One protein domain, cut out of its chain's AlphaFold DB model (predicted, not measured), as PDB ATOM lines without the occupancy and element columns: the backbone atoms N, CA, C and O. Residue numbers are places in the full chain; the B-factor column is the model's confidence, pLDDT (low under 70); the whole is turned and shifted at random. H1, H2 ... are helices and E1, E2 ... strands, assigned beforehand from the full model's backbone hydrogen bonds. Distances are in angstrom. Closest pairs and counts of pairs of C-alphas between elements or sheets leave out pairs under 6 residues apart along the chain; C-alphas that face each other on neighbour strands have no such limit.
ATOM      1  N   MET A  16       7.537 -11.685 -32.476       91.12
ATOM      2  CA  MET A  16       7.903 -12.019 -31.106       91.12
ATOM      3  C   MET A  16       6.771 -11.641 -30.150       91.12
ATOM      4  O   MET A  16       6.120 -10.607 -30.312       91.12
ATOM      5  N   ASP A  17       6.561 -12.485 -29.143       93.25
ATOM      6  CA  ASP A  17       5.542 -12.252 -28.133       93.25
ATOM      7  C   ASP A  17       5.746 -10.899 -27.427       93.25
ATOM      8  O   ASP A  17       6.871 -10.470 -27.138       93.25
ATOM      9  N   LYS A  18       4.634 -10.213 -27.154       92.19
ATOM     10  CA  LYS A  18       4.653  -8.865 -26.588       92.19
ATOM     11  C   LYS A  18       5.303  -8.838 -25.203       92.19
ATOM     12  O   LYS A  18       6.011  -7.879 -24.903       92.19
ATOM     13  N   ASP A  19       5.100  -9.857 -24.374       94.25
ATOM     14  CA  ASP A  19       5.678  -9.897 -23.031       94.25
ATOM     15  C   ASP A  19       7.188 -10.155 -23.087       94.25
ATOM     16  O   ASP A  19       7.948  -9.583 -22.299       94.25
ATOM     17  N   MET A  20       7.657 -10.925 -24.078       95.31
ATOM     18  CA  MET A  20       9.091 -11.056 -24.363       95.31
ATOM     19  C   MET A  20       9.705  -9.722 -24.800       95.31
ATOM     20  O   MET A  20      10.738  -9.327 -24.260       95.31
ATOM     21  N   LEU A  21       9.048  -8.992 -25.711       95.88
ATOM     22  CA  LEU A  21       9.475  -7.649 -26.123       95.88
ATOM     23  C   LEU A  21       9.566  -6.692 -24.932       95.88
ATOM     24  O   LEU A  21      10.568  -6.004 -24.775       95.88
ATOM     25  N   VAL A  22       8.564  -6.690 -24.052       94.94
ATOM     26  CA  VAL A  22       8.557  -5.864 -22.834       94.94
ATOM     27  C   VAL A  22       9.724  -6.218 -21.913       94.94
ATOM     28  O   VAL A  22      10.375  -5.326 -21.371       94.94
ATOM     29  N   ASN A  23      10.026  -7.505 -21.739       95.12
ATOM     30  CA  ASN A  23      11.158  -7.938 -20.921       95.12
ATOM     31  C   ASN A  23      12.510  -7.541 -21.522       95.12
ATOM     32  O   ASN A  23      13.421  -7.202 -20.766       95.12
ATOM     33  N   ILE A  24      12.630  -7.538 -22.852       95.00
ATOM     34  CA  ILE A  24      13.809  -7.018 -23.555       95.00
ATOM     35  C   ILE A  24      13.900  -5.501 -23.369       95.00
ATOM     36  O   ILE A  24      14.943  -5.002 -22.960       95.00
ATOM     37  N   PHE A  25      12.812  -4.762 -23.588       94.50
ATOM     38  CA  PHE A  25      12.793  -3.298 -23.488       94.50
ATOM     39  C   PHE A  25      13.128  -2.802 -22.080       94.50
ATOM     40  O   PHE A  25      13.846  -1.820 -21.942       94.50
ATOM     41  N   LYS A  26      12.731  -3.528 -21.027       91.25
ATOM     42  CA  LYS A  26      13.145  -3.250 -19.636       91.25
ATOM     43  C   LYS A  26      14.659  -3.341 -19.391       91.25
ATOM     44  O   LYS A  26      15.114  -2.970 -18.309       91.25
ATOM     45  N   LYS A  27      15.433  -3.901 -20.325       91.25
ATOM     46  CA  LYS A  27      16.904  -3.979 -20.264       91.25
ATOM     47  C   LYS A  27      17.595  -2.897 -21.090       91.25
ATOM     48  O   LYS A  27      18.810  -2.773 -20.979       91.25
ATOM     49  N   LEU A  28      16.846  -2.160 -21.904       89.69
ATOM     50  CA  LEU A  28      17.360  -1.066 -22.718       89.69
ATOM     51  C   LEU A  28      17.321   0.248 -21.931       89.69
ATOM     52  O   LEU A  28      16.567   0.377 -20.964       89.69
ATOM     53  N   ASP A  29      18.123   1.225 -22.358       87.00
ATOM     54  CA  ASP A  29      17.966   2.593 -21.870       87.00
ATOM     55  C   ASP A  29      16.613   3.155 -22.339       87.00
ATOM     56  O   ASP A  29      16.096   2.788 -23.401       87.00
ATOM     57  N   VAL A  30      16.018   4.051 -21.548       87.81
ATOM     58  CA  VAL A  30      14.731   4.662 -21.897       87.81
ATOM     59  C   VAL A  30      14.793   5.364 -23.255       87.81
ATOM     60  O   VAL A  30      13.826   5.293 -24.015       87.81
ATOM     61  N   VAL A  31      15.933   5.979 -23.591       87.50
ATOM     62  CA  VAL A  31      16.156   6.653 -24.875       87.50
ATOM     63  C   VAL A  31      16.101   5.648 -26.026       87.50
ATOM     64  O   VAL A  31      15.415   5.900 -27.017       87.50
ATOM     65  N   ASP A  32      16.732   4.482 -25.874       89.56
ATOM     66  CA  ASP A  32      16.727   3.422 -26.892       89.56
ATOM     67  C   ASP A  32      15.313   2.874 -27.135       89.56
ATOM     68  O   ASP A  32      14.949   2.547 -28.269       89.56
ATOM     69  N   VAL A  33      14.478   2.816 -26.093       92.44
ATOM     70  CA  VAL A  33      13.074   2.398 -26.223       92.44
ATOM     71  C   VAL A  33      12.257   3.457 -26.965       92.44
ATOM     72  O   VAL A  33      11.604   3.139 -27.962       92.44
ATOM     73  N   VAL A  34      12.277   4.713 -26.506       91.69
ATOM     74  CA  VAL A  34      11.379   5.757 -27.033       91.69
ATOM     75  C   VAL A  34      11.825   6.316 -28.385       91.69
ATOM     76  O   VAL A  34      10.970   6.647 -29.208       91.69
ATOM     77  N   MET A  35      13.133   6.359 -28.657       90.19
ATOM     78  CA  MET A  35      13.684   6.893 -29.909       90.19
ATOM     79  C   MET A  35      14.074   5.812 -30.924       90.19
ATOM     80  O   MET A  35      14.206   6.129 -32.104       90.19
ATOM     81  N   GLY A  36      14.226   4.557 -30.494       91.62
ATOM     82  CA  GLY A  36      14.617   3.434 -31.348       91.62
ATOM     83  C   GLY A  36      13.520   2.382 -31.470       91.62
ATOM     84  O   GLY A  36      12.767   2.362 -32.446       91.62
ATOM     85  N   ALA A  37      13.423   1.499 -30.475       93.81
ATOM     86  CA  ALA A  37      12.606   0.288 -30.538       93.81
ATOM     87  C   ALA A  37      11.129   0.571 -30.867       93.81
ATOM     88  O   ALA A  37      10.521  -0.120 -31.686       93.81
ATOM     89  N   SER A  38      10.556   1.633 -30.299       94.62
ATOM     90  CA  SER A  38       9.159   2.016 -30.532       94.62
ATOM     91  C   SER A  38       8.830   2.368 -31.991       94.62
ATOM     92  O   SER A  38       7.654   2.398 -32.358       94.62
ATOM     93  N   ARG A  39       9.847   2.620 -32.827       93.19
ATOM     94  CA  ARG A  39       9.719   3.081 -34.219       93.19
ATOM     95  C   ARG A  39       9.951   1.978 -35.254       93.19
ATOM     96  O   ARG A  39       9.828   2.242 -36.445       93.19
ATOM     97  N   VAL A  40      10.265   0.754 -34.819       94.06
ATOM     98  CA  VAL A  40      10.581  -0.378 -35.710       94.06
ATOM     99  C   VAL A  40       9.329  -0.926 -36.396       94.06
ATOM    100  O   VAL A  40       9.283  -1.044 -37.617       94.06
ATOM    101  N   CYS A  41       8.303  -1.281 -35.621       93.69
ATOM    102  CA  CYS A  41       7.041  -1.808 -36.140       93.69
ATOM    103  C   CYS A  41       5.898  -1.622 -35.132       93.69
ATOM    104  O   CYS A  41       6.118  -1.258 -33.973       93.69
ATOM    105  N   ILE A  42       4.662  -1.912 -35.552       93.62
ATOM    106  CA  ILE A  42       3.476  -1.727 -34.702       93.62
ATOM    107  C   ILE A  42       3.505  -2.600 -33.438       93.62
ATOM    108  O   ILE A  42       3.131  -2.131 -32.365       93.62
ATOM    109  N   THR A  43       4.002  -3.837 -33.522       94.56
ATOM    110  CA  THR A  43       4.115  -4.734 -32.361       94.56
ATOM    111  C   THR A  43       5.043  -4.138 -31.301       94.56
ATOM    112  O   THR A  43       4.701  -4.102 -30.119       94.56
ATOM    113  N   TRP A  44       6.185  -3.588 -31.722       96.56
ATOM    114  CA  TRP A  44       7.165  -2.961 -30.831       96.56
ATOM    115  C   TRP A  44       6.649  -1.628 -30.277       96.56
ATOM    116  O   TRP A  44       6.804  -1.344 -29.087       96.56
ATOM    117  N   PHE A  45       5.931  -0.848 -31.086       95.00
ATOM    118  CA  PHE A  45       5.220   0.348 -30.629       95.00
ATOM    119  C   PHE A  45       4.195   0.028 -29.524       95.00
ATOM    120  O   PHE A  45       4.104   0.729 -28.512       95.00
ATOM    121  N   LEU A  46       3.439  -1.065 -29.671       93.94
ATOM    122  CA  LEU A  46       2.459  -1.506 -28.674       93.94
ATOM    123  C   LEU A  46       3.107  -2.101 -27.419       93.94
ATOM    124  O   LEU A  46       2.566  -1.932 -26.322       93.94
ATOM    125  N   ALA A  47       4.240  -2.796 -27.555       95.31
ATOM    126  CA  ALA A  47       5.054  -3.241 -26.422       95.31
ATOM    127  C   ALA A  47       5.612  -2.042 -25.641       95.31
ATOM    128  O   ALA A  47       5.570  -2.044 -24.412       95.31
ATOM    129  N   SER A  48       5.999  -0.973 -26.346       94.94
ATOM    130  CA  SER A  48       6.488   0.275 -25.747       94.94
ATOM    131  C   SER A  48       5.459   0.927 -24.814       94.94
ATOM    132  O   SER A  48       5.811   1.502 -23.798       94.94
ATOM    133  N   HIS A  49       4.159   0.757 -25.054       92.75
ATOM    134  CA  HIS A  49       3.108   1.286 -24.173       92.75
ATOM    135  C   HIS A  49       2.837   0.447 -22.907       92.75
ATOM    136  O   HIS A  49       1.873   0.714 -22.184       92.75
ATOM    137  N   ASN A  50       3.609  -0.610 -22.628       91.94
ATOM    138  CA  ASN A  50       3.355  -1.441 -21.452       91.94
ATOM    139  C   ASN A  50       3.669  -0.677 -20.153       91.94
ATOM    140  O   ASN A  50       4.819  -0.340 -19.885       91.94
ATOM    141  N   LYS A  51       2.645  -0.473 -19.313       87.62
ATOM    142  CA  LYS A  51       2.730   0.279 -18.048       87.62
ATOM    143  C   LYS A  51       3.855  -0.187 -17.122       87.62
ATOM    144  O   LYS A  51       4.501   0.634 -16.487       87.62
ATOM    145  N   THR A  52       4.142  -1.489 -17.089       87.88
ATOM    146  CA  THR A  52       5.157  -2.057 -16.184       87.88
ATOM    147  C   THR A  52       6.587  -1.609 -16.496       87.88
ATOM    148  O   THR A  52       7.487  -1.884 -15.706       87.88
ATOM    149  N   MET A  53       6.817  -0.961 -17.641       87.81
ATOM    150  CA  MET A  53       8.118  -0.392 -18.002       87.81
ATOM    151  C   MET A  53       8.322   1.018 -17.454       87.81
ATOM    152  O   MET A  53       9.459   1.451 -17.322       87.81
ATOM    153  N   TRP A  54       7.236   1.729 -17.141       86.81
ATOM    154  CA  TRP A  54       7.283   3.170 -16.908       86.81
ATOM    155  C   TRP A  54       7.378   3.554 -15.432       86.81
ATOM    156  O   TRP A  54       7.690   4.700 -15.149       86.81
ATOM    157  N   ASN A  55       7.198   2.611 -14.495       81.12
ATOM    158  CA  ASN A  55       7.233   2.881 -13.049       81.12
ATOM    159  C   ASN A  55       8.502   3.621 -12.595       81.12
ATOM    160  O   ASN A  55       8.432   4.487 -11.727       81.12
ATOM    161  N   THR A  56       9.655   3.288 -13.175       79.69
ATOM    162  CA  THR A  56      10.934   3.908 -12.827       79.69
ATOM    163  C   THR A  56      11.731   4.187 -14.089       79.69
ATOM    164  O   THR A  56      12.123   3.255 -14.790       79.69
ATOM    165  N   ILE A  57      12.026   5.459 -14.341       82.12
ATOM    166  CA  ILE A  57      12.846   5.904 -15.466       82.12
ATOM    167  C   ILE A  57      14.204   6.356 -14.951       82.12
ATOM    168  O   ILE A  57      14.296   7.230 -14.092       82.12
ATOM    169  N   LYS A  58      15.269   5.750 -15.480       78.00
ATOM    170  CA  LYS A  58      16.653   6.097 -15.153       78.00
ATOM    171  C   LYS A  58      17.345   6.624 -16.399       78.00
ATOM    172  O   LYS A  58      17.473   5.890 -17.372       78.00
ATOM    173  N   PHE A  59      17.811   7.866 -16.340       74.56
ATOM    174  CA  PHE A  59      18.675   8.459 -17.356       74.56
ATOM    175  C   PHE A  59      20.126   8.192 -16.983       74.56
ATOM    176  O   PHE A  59      20.759   8.985 -16.284       74.56
ATOM    177  N   ASN A  60      20.625   7.029 -17.391       69.19
ATOM    178  CA  ASN A  60      21.996   6.630 -17.087       69.19
ATOM    179  C   ASN A  60      22.976   7.128 -18.150       69.19
ATOM    180  O   ASN A  60      24.127   7.416 -17.826       69.19
ATOM    181  N   ASP A  61      22.511   7.248 -19.392       66.12
ATOM    182  CA  ASP A  61      23.330   7.649 -20.523       66.12
ATOM    183  C   ASP A  61      23.178   9.137 -20.856       66.12
ATOM    184  O   ASP A  61      22.205   9.581 -21.468       66.12
ATOM    185  N   THR A  62      24.171   9.919 -20.444       63.91
ATOM    186  CA  THR A  62      24.244  11.356 -20.722       63.91
ATOM    187  C   THR A  62      24.767  11.671 -22.120       63.91
ATOM    188  O   THR A  62      24.563  12.786 -22.590       63.91
ATOM    189  N   ASP A  63      25.403  10.717 -22.809       63.84
ATOM    190  CA  ASP A  63      26.077  10.977 -24.089       63.84
ATOM    191  C   ASP A  63      25.083  11.136 -25.249       63.84
ATOM    192  O   ASP A  63      25.376  11.805 -26.247       63.84
ATOM    193  N   SER A  64      23.888  10.557 -25.087       62.16
ATOM    194  CA  SER A  64      22.762  10.646 -26.025       62.16
ATOM    195  C   SER A  64      21.908  11.906 -25.848       62.16
ATOM    196  O   SER A  64      20.989  12.123 -26.636       62.16
ATOM    197  N   ILE A  65      22.165  12.729 -24.824       66.50
ATOM    198  CA  ILE A  65      21.310  13.863 -24.452       66.50
ATOM    199  C   ILE A  65      22.043  15.175 -24.738       66.50
ATOM    200  O   ILE A  65      23.116  15.434 -24.199       66.50
ATOM    201  N   VAL A  66      21.437  16.043 -25.549       63.91
ATOM    202  CA  VAL A  66      21.901  17.427 -25.723       63.91
ATOM    203  C   VAL A  66      21.060  18.326 -24.826       63.91
ATOM    204  O   VAL A  66      19.841  18.394 -24.975       63.91
ATOM    205  N   ALA A  67      21.725  18.987 -23.878       56.97
ATOM    206  CA  ALA A  67      21.107  19.924 -22.938       56.97
ATOM    207  C   ALA A  67      20.910  21.337 -23.519       56.97
ATOM    208  O   ALA A  67      20.245  22.160 -22.901       56.97
ATOM    209  N   ASP A  68      21.505  21.633 -24.678       56.47
ATOM    210  CA  ASP A  68      21.432  22.952 -25.302       56.47
ATOM    211  C   ASP A  68      20.365  22.992 -26.411       56.47
ATOM    212  O   ASP A  68      20.167  22.035 -27.161       56.47
ATOM    213  N   ASN A  69      19.672  24.124 -26.536       52.12
ATOM    214  CA  ASN A  69      18.576  24.330 -27.493       52.12
ATOM    215  C   ASN A  69      19.057  24.430 -28.951       52.12
ATOM    216  O   ASN A  69      18.259  24.601 -29.880       52.12
ATOM    217  N   ARG A  84      22.238  12.014 -30.948       73.69
ATOM    218  CA  ARG A  84      21.911  12.849 -29.802       73.69
ATOM    219  C   ARG A  84      20.510  13.419 -29.947       73.69
ATOM    220  O   ARG A  84      20.181  13.995 -30.981       73.69
ATOM    221  N   TYR A  85      19.716  13.295 -28.896       79.94
ATOM    222  CA  TYR A  85      18.354  13.805 -28.830       79.94
ATOM    223  C   TYR A  85      18.264  14.937 -27.813       79.94
ATOM    224  O   TYR A  85      18.979  14.949 -26.806       79.94
ATOM    225  N   GLN A  86      17.378  15.900 -28.067       81.94
ATOM    226  CA  GLN A  86      17.089  16.925 -27.068       81.94
ATOM    227  C   GLN A  86      16.323  16.293 -25.907       81.94
ATOM    228  O   GLN A  86      15.409  15.490 -26.121       81.94
ATOM    229  N   LEU A  87      16.649  16.692 -24.677       79.12
ATOM    230  CA  LEU A  87      15.973  16.179 -23.483       79.12
ATOM    231  C   LEU A  87      14.453  16.391 -23.548       79.12
ATOM    232  O   LEU A  87      13.673  15.493 -23.234       79.12
ATOM    233  N   ARG A  88      14.046  17.551 -24.070       82.69
ATOM    234  CA  ARG A  88      12.657  17.904 -24.359       82.69
ATOM    235  C   ARG A  88      11.934  16.879 -25.232       82.69
ATOM    236  O   ARG A  88      10.811  16.488 -24.921       82.69
ATOM    237  N   GLU A  89      12.561  16.440 -26.323       84.69
ATOM    238  CA  GLU A  89      11.979  15.451 -27.240       84.69
ATOM    239  C   GLU A  89      11.814  14.096 -26.553       84.69
ATOM    240  O   GLU A  89      10.760  13.466 -26.661       84.69
ATOM    241  N   ILE A  90      12.824  13.683 -25.781       86.25
ATOM    242  CA  ILE A  90      12.781  12.441 -25.008       86.25
ATOM    243  C   ILE A  90      11.628  12.484 -23.995       86.25
ATOM    244  O   ILE A  90      10.847  11.538 -23.903       86.25
ATOM    245  N   PHE A  91      11.475  13.589 -23.266       84.56
ATOM    246  CA  PHE A  91      10.401  13.766 -22.287       84.56
ATOM    247  C   PHE A  91       9.004  13.756 -22.913       84.56
ATOM    248  O   PHE A  91       8.087  13.165 -22.336       84.56
ATOM    249  N   ILE A  92       8.834  14.354 -24.095       85.06
ATOM    250  CA  ILE A  92       7.569  14.298 -24.842       85.06
ATOM    251  C   ILE A  92       7.217  12.847 -25.189       85.06
ATOM    252  O   ILE A  92       6.088  12.412 -24.939       85.06
ATOM    253  N   GLU A  93       8.170  12.080 -25.724       89.12
ATOM    254  CA  GLU A  93       7.923  10.679 -26.071       89.12
ATOM    255  C   GLU A  93       7.671   9.819 -24.824       89.12
ATOM    256  O   GLU A  93       6.729   9.026 -24.814       89.12
ATOM    257  N   ILE A  94       8.416  10.018 -23.730       87.38
ATOM    258  CA  ILE A  94       8.150   9.327 -22.458       87.38
ATOM    259  C   ILE A  94       6.726   9.605 -21.979       87.38
ATOM    260  O   ILE A  94       6.013   8.665 -21.627       87.38
ATOM    261  N   ASN A  95       6.278  10.862 -21.983       84.50
ATOM    262  CA  ASN A  95       4.922  11.204 -21.552       84.50
ATOM    263  C   ASN A  95       3.858  10.494 -22.417       84.50
ATOM    264  O   ASN A  95       2.913   9.893 -21.900       84.50
ATOM    265  N   LYS A  96       4.066  10.462 -23.738       86.31
ATOM    266  CA  LYS A  96       3.207   9.745 -24.694       86.31
ATOM    267  C   LYS A  96       3.123   8.239 -24.411       86.31
ATOM    268  O   LYS A  96       2.016   7.702 -24.369       86.31
ATOM    269  N   PHE A  97       4.252   7.557 -24.206       88.50
ATOM    270  CA  PHE A  97       4.263   6.104 -23.990       88.50
ATOM    271  C   PHE A  97       3.799   5.695 -22.587       88.50
ATOM    272  O   PHE A  97       3.085   4.699 -22.439       88.50
ATOM    273  N   SER A  98       4.170   6.476 -21.573       83.25
ATOM    274  CA  SER A  98       3.845   6.206 -20.170       83.25
ATOM    275  C   SER A  98       2.415   6.569 -19.782       83.25
ATOM    276  O   SER A  98       1.907   6.029 -18.804       83.25
ATOM    277  N   ARG A  99       1.741   7.450 -20.539       76.19
ATOM    278  CA  ARG A  99       0.364   7.895 -20.266       76.19
ATOM    279  C   ARG A  99       0.165   8.387 -18.824       76.19
ATOM    280  O   ARG A  99      -0.818   8.009 -18.193       76.19
ATOM    281  N   ALA A 100       1.083   9.214 -18.318       64.75
ATOM    282  CA  ALA A 100       1.051   9.766 -16.956       64.75
ATOM    283  C   ALA A 100       1.285   8.763 -15.798       64.75
ATOM    284  O   ALA A 100       1.089   9.104 -14.638       64.75
ATOM    285  N   GLU A 101       1.770   7.552 -16.088       61.34
ATOM    286  CA  GLU A 101       2.141   6.543 -15.082       61.34
ATOM    287  C   GLU A 101       3.580   6.601 -14.510       61.34
ATOM    288  O   GLU A 101       3.861   5.787 -13.627       61.34
ATOM    289  N   PRO A 102       4.547   7.432 -14.968       61.38
ATOM    290  CA  PRO A 102       5.918   7.242 -14.520       61.38
ATOM    291  C   PRO A 102       6.119   7.742 -13.093       61.38
ATOM    292  O   PRO A 102       6.233   8.937 -12.864       61.38
ATOM    293  N   VAL A 103       6.181   6.809 -12.140       64.44
ATOM    294  CA  VAL A 103       6.181   7.095 -10.696       64.44
ATOM    295  C   VAL A 103       7.467   7.799 -10.253       64.44
ATOM    296  O   VAL A 103       7.434   8.687  -9.398       64.44
ATOM    297  N   GLU A 104       8.612   7.431 -10.836       72.75
ATOM    298  CA  GLU A 104       9.913   7.958 -10.431       72.75
ATOM    299  C   GLU A 104      10.847   8.231 -11.613       72.75
ATOM    300  O   GLU A 104      11.038   7.386 -12.489       72.75
ATOM    301  N   PHE A 105      11.494   9.397 -11.577       77.44
ATOM    302  CA  PHE A 105      12.552   9.791 -12.501       77.44
ATOM    303  C   PHE A 105      13.872   9.932 -11.749       77.44
ATOM    304  O   PHE A 105      13.960  10.653 -10.754       77.44
ATOM    305  N   PHE A 106      14.906   9.270 -12.256       76.19
ATOM    306  CA  PHE A 106      16.270   9.370 -11.764       76.19
ATOM    307  C   PHE A 106      17.150   9.967 -12.853       76.19
ATOM    308  O   PHE A 106      17.246   9.428 -13.958       76.19
ATOM    309  N   PHE A 107      17.807  11.066 -12.507       73.31
ATOM    310  CA  PHE A 107      18.773  11.744 -13.357       73.31
ATOM    311  C   PHE A 107      20.183  11.469 -12.854       73.31
ATOM    312  O   PHE A 107      20.412  11.355 -11.645       73.31
ATOM    313  N   ASN A 108      21.130  11.382 -13.782       68.19
ATOM    314  CA  ASN A 108      22.538  11.419 -13.435       68.19
ATOM    315  C   ASN A 108      22.880  12.820 -12.889       68.19
ATOM    316  O   ASN A 108      22.310  13.822 -13.313       68.19
ATOM    317  N   VAL A 109      23.825  12.907 -11.951       61.81
ATOM    318  CA  VAL A 109      24.284  14.175 -11.349       61.81
ATOM    319  C   VAL A 109      24.819  15.149 -12.406       61.81
ATOM    320  O   VAL A 109      24.758  16.358 -12.212       61.81
ATOM    321  N   ASN A 110      25.296  14.627 -13.537       61.81
ATOM    322  CA  ASN A 110      25.822  15.424 -14.646       61.81
ATOM    323  C   ASN A 110      24.749  15.845 -15.668       61.81
ATOM    324  O   ASN A 110      25.074  16.475 -16.672       61.81
ATOM    325  N   SER A 111      23.482  15.473 -15.465       64.88
ATOM    326  CA  SER A 111      22.390  15.841 -16.363       64.88
ATOM    327  C   SER A 111      21.978  17.297 -16.127       64.88
ATOM    328  O   SER A 111      21.394  17.624 -15.097       64.88
ATOM    329  N   ASN A 112      22.234  18.167 -17.105       65.81
ATOM    330  CA  ASN A 112      21.672  19.516 -17.119       65.81
ATOM    331  C   ASN A 112      20.204  19.431 -17.548       65.81
ATOM    332  O   ASN A 112      19.912  19.224 -18.724       65.81
ATOM    333  N   VAL A 113      19.291  19.553 -16.584       70.25
ATOM    334  CA  VAL A 113      17.845  19.501 -16.822       70.25
ATOM    335  C   VAL A 113      17.235  20.862 -16.508       70.25
ATOM    336  O   VAL A 113      17.343  21.346 -15.381       70.25
ATOM    337  N   LEU A 114      16.586  21.476 -17.499       72.69
ATOM    338  CA  LEU A 114      15.912  22.761 -17.327       72.69
ATOM    339  C   LEU A 114      14.569  22.594 -16.599       72.69
ATOM    340  O   LEU A 114      13.893  21.569 -16.717       72.69
ATOM    341  N   GLU A 115      14.147  23.630 -15.867       71.00
ATOM    342  CA  GLU A 115      12.867  23.636 -15.135       71.00
ATOM    343  C   GLU A 115      11.664  23.448 -16.080       71.00
ATOM    344  O   GLU A 115      10.703  22.749 -15.753       71.00
ATOM    345  N   GLU A 116      11.745  24.038 -17.275       74.06
ATOM    346  CA  GLU A 116      10.738  23.924 -18.333       74.06
ATOM    347  C   GLU A 116      10.623  22.507 -18.906       74.06
ATOM    348  O   GLU A 116       9.515  22.059 -19.202       74.06
ATOM    349  N   ASP A 117      11.732  21.770 -18.988       76.19
ATOM    350  CA  ASP A 117      11.725  20.381 -19.439       76.19
ATOM    351  C   ASP A 117      11.092  19.474 -18.378       76.19
ATOM    352  O   ASP A 117      10.247  18.635 -18.692       76.19
ATOM    353  N   LEU A 118      11.406  19.686 -17.095       74.38
ATOM    354  CA  LEU A 118      10.761  18.948 -16.001       74.38
ATOM    355  C   LEU A 118       9.241  19.171 -15.958       74.38
ATOM    356  O   LEU A 118       8.490  18.252 -15.619       74.38
ATOM    357  N   ALA A 119       8.760  20.353 -16.353       75.56
ATOM    358  CA  ALA A 119       7.326  20.629 -16.421       75.56
ATOM    359  C   ALA A 119       6.592  19.710 -17.422       75.56
ATOM    360  O   ALA A 119       5.426  19.370 -17.209       75.56
ATOM    361  N   ILE A 120       7.270  19.244 -18.479       75.19
ATOM    362  CA  ILE A 120       6.692  18.362 -19.508       75.19
ATOM    363  C   ILE A 120       6.289  17.009 -18.918       75.19
ATOM    364  O   ILE A 120       5.210  16.501 -19.229       75.19
ATOM    365  N   ILE A 121       7.127  16.448 -18.045       71.56
ATOM    366  CA  ILE A 121       6.855  15.178 -17.352       71.56
ATOM    367  C   ILE A 121       6.004  15.375 -16.085       71.56
ATOM    368  O   ILE A 121       5.326  14.451 -15.639       71.56
ATOM    369  N   SER A 122       5.972  16.595 -15.538       65.19
ATOM    370  CA  SER A 122       5.163  16.953 -14.369       65.19
ATOM    371  C   SER A 122       3.664  17.077 -14.660       65.19
ATOM    372  O   SER A 122       2.868  16.923 -13.738       65.19
ATOM    373  N   ASN A 123       3.252  17.358 -15.899       55.78
ATOM    374  CA  ASN A 123       1.838  17.594 -16.233       55.78
ATOM    375  C   ASN A 123       0.954  16.328 -16.209       55.78
ATOM    376  O   ASN A 123      -0.250  16.424 -16.441       55.78
ATOM    377  N   GLY A 124       1.527  15.155 -15.912       50.53
ATOM    378  CA  GLY A 124       0.789  13.903 -15.714       50.53
ATOM    379  C   GLY A 124       1.080  13.182 -14.394       50.53
ATOM    380  O   GLY A 124       0.229  12.440 -13.917       50.53
ATOM    381  N   CYS A 125       2.241  13.397 -13.770       47.12
ATOM    382  CA  CYS A 125       2.650  12.624 -12.602       47.12
ATOM    383  C   CYS A 125       2.440  13.388 -11.288       47.12
ATOM    384  O   CYS A 125       2.782  14.567 -11.179       47.12
ATOM    385  N   GLN A 126       1.960  12.698 -10.248       45.06
ATOM    386  CA  GLN A 126       2.099  13.160  -8.867       45.06
ATOM    387  C   GLN A 126       3.606  13.300  -8.602       45.06
ATOM    388  O   GLN A 126       4.307  12.303  -8.464       45.06
ATOM    389  N   ILE A 127       4.123  14.527  -8.653       49.03
ATOM    390  CA  ILE A 127       5.558  14.814  -8.564       49.03
ATOM    391  C   ILE A 127       6.115  14.144  -7.301       49.03
ATOM    392  O   ILE A 127       5.784  14.566  -6.189       49.03
ATOM    393  N   SER A 128       6.942  13.107  -7.461       50.06
ATOM    394  CA  SER A 128       7.596  12.453  -6.331       50.06
ATOM    395  C   SER A 128       8.504  13.454  -5.607       50.06
ATOM    396  O   SER A 128       9.057  14.386  -6.205       50.06
ATOM    397  N   GLU A 129       8.658  13.300  -4.291       43.47
ATOM    398  CA  GLU A 129       9.435  14.218  -3.440       43.47
ATOM    399  C   GLU A 129      10.886  14.406  -3.918       43.47
ATOM    400  O   GLU A 129      11.502  15.439  -3.651       43.47
ATOM    401  N   ASN A 130      11.405  13.454  -4.698       42.53
ATOM    402  CA  ASN A 130      12.740  13.487  -5.283       42.53
ATOM    403  C   ASN A 130      12.875  14.545  -6.395       42.53
ATOM    404  O   ASN A 130      13.848  15.301  -6.413       42.53
ATOM    405  N   LEU A 131      11.859  14.699  -7.259       51.16
ATOM    406  CA  LEU A 131      11.827  15.799  -8.229       51.16
ATOM    407  C   LEU A 131      11.737  17.141  -7.488       51.16
ATOM    408  O   LEU A 131      12.492  18.058  -7.792       51.16
ATOM    409  N   ARG A 132      10.892  17.247  -6.447       50.25
ATOM    410  CA  ARG A 132      10.804  18.460  -5.606       50.25
ATOM    411  C   ARG A 132      12.137  18.821  -4.945       50.25
ATOM    412  O   ARG A 132      12.439  20.006  -4.803       50.25
ATOM    413  N   TYR A 133      12.928  17.827  -4.544       47.59
ATOM    414  CA  TYR A 133      14.260  18.036  -3.978       47.59
ATOM    415  C   TYR A 133      15.243  18.597  -5.018       47.59
ATOM    416  O   TYR A 133      15.959  19.553  -4.720       47.59
ATOM    417  N   GLN A 134      15.222  18.087  -6.256       50.88
ATOM    418  CA  GLN A 134      16.031  18.631  -7.357       50.88
ATOM    419  C   GLN A 134      15.582  20.043  -7.767       50.88
ATOM    420  O   GLN A 134      16.415  20.940  -7.881       50.88
ATOM    421  N   TYR A 135      14.269  20.288  -7.851       50.06
ATOM    422  CA  TYR A 135      13.690  21.628  -8.036       50.06
ATOM    423  C   TYR A 135      14.150  22.624  -6.957       50.06
ATOM    424  O   TYR A 135      14.331  23.806  -7.240       50.06
ATOM    425  N   ARG A 136      14.345  22.169  -5.709       46.84
ATOM    426  CA  ARG A 136      14.893  23.002  -4.626       46.84
ATOM    427  C   ARG A 136      16.386  23.264  -4.773       46.84
ATOM    428  O   ARG A 136      16.810  24.366  -4.455       46.84
ATOM    429  N   LYS A 137      17.168  22.282  -5.230       44.84
ATOM    430  CA  LYS A 137      18.615  22.437  -5.444       44.84
ATOM    431  C   LYS A 137      18.955  23.379  -6.597       44.84
ATOM    432  O   LYS A 137      19.942  24.086  -6.489       44.84
ATOM    433  N   LEU A 138      18.143  23.415  -7.656       45.69
ATOM    434  CA  LEU A 138      18.338  24.314  -8.805       45.69
ATOM    435  C   LEU A 138      17.960  25.783  -8.518       45.69
ATOM    436  O   LEU A 138      18.260  26.655  -9.326       45.69
ATOM    437  N   LYS A 139      17.292  26.067  -7.389       42.19
ATOM    438  CA  LYS A 139      16.900  27.422  -6.950       42.19
ATOM    439  C   LYS A 139      17.850  28.056  -5.920       42.19
ATOM    440  O   LYS A 139      17.523  29.125  -5.405       42.19
TER     441      LYS A 139
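What this domain is: This is residues 16 to 69 and 84 to 139 of the 140 residues of an uncharacterized protein of Brassica campestris (UniProt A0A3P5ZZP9). The domain is an elongated, mostly helical body: three short helices, H1 to H3, cluster at one end, H4 and a small sheet of E1 and E2 lie in the middle, H5 runs side by side with H4, and H6 is at the other end. The 110 printed residues hold six named helices and two named strands in the order H1 H2 H3 E1 H4 E2 H5 H6, with the two strands parallel. The whole is compact, with a radius of gyration of the C-alphas of 13.8 A, and spans 47 by 28 by 19 A.

Where its parts are: H1, residues 18 to 25, begins at C-alpha 18, (4.653, -8.865, -26.588). H2 is residues 30 to 35 and H3 residues 42 to 48. E1, residues 56 to 59, is 10.1 A long. H4, residues 87 to 98, is 16.0 A from first to last C-alpha. E2 is residues 104 to 107 and H5 residues 115 to 122. H6, residues 129 to 137, is 12.5 A long and ends at C-alpha 137, (18.615, 22.437, -5.444).

How they stand to each other: H1 touches H3 at a steep tilt of 59 degrees, closest at the C-alphas of Lys 18 and Ala 47, 5.6 A. H2 touches H4, about perpendicular at 87 degrees, closest at the C-alphas of Val 34 and Glu 93, 6.1 A. E1 and E2 are parallel neighbours, with N 57 and O 104 2.8 A apart, within hydrogen-bond range. H4 touches H5 at a shallow tilt of 9 degrees, the same way, closest at the C-alphas of Arg 88 and Asp 117, 5.6 A. H6 is close to H5 but not clearly touching; their closest C-alphas, Glu 115 and Tyr 135, are 7.4 A apart. Every O i to N i+4 pair is within hydrogen-bond range in H1, H2, H3, H4 and H6, and 2 of 4 in H5.

The domain as a whole: The C-alphas of Met 16 and Lys 139 are farthest apart, 47.1 A. Residues 70 to 83 are not printed; C-alphas 69 and 84 are 12.2 A apart across this cut. Of the links that are printed whole, none is long. The pLDDT is under 70 at residues 60 to 69, 100 to 103, 108 to 112 and 122 to 139.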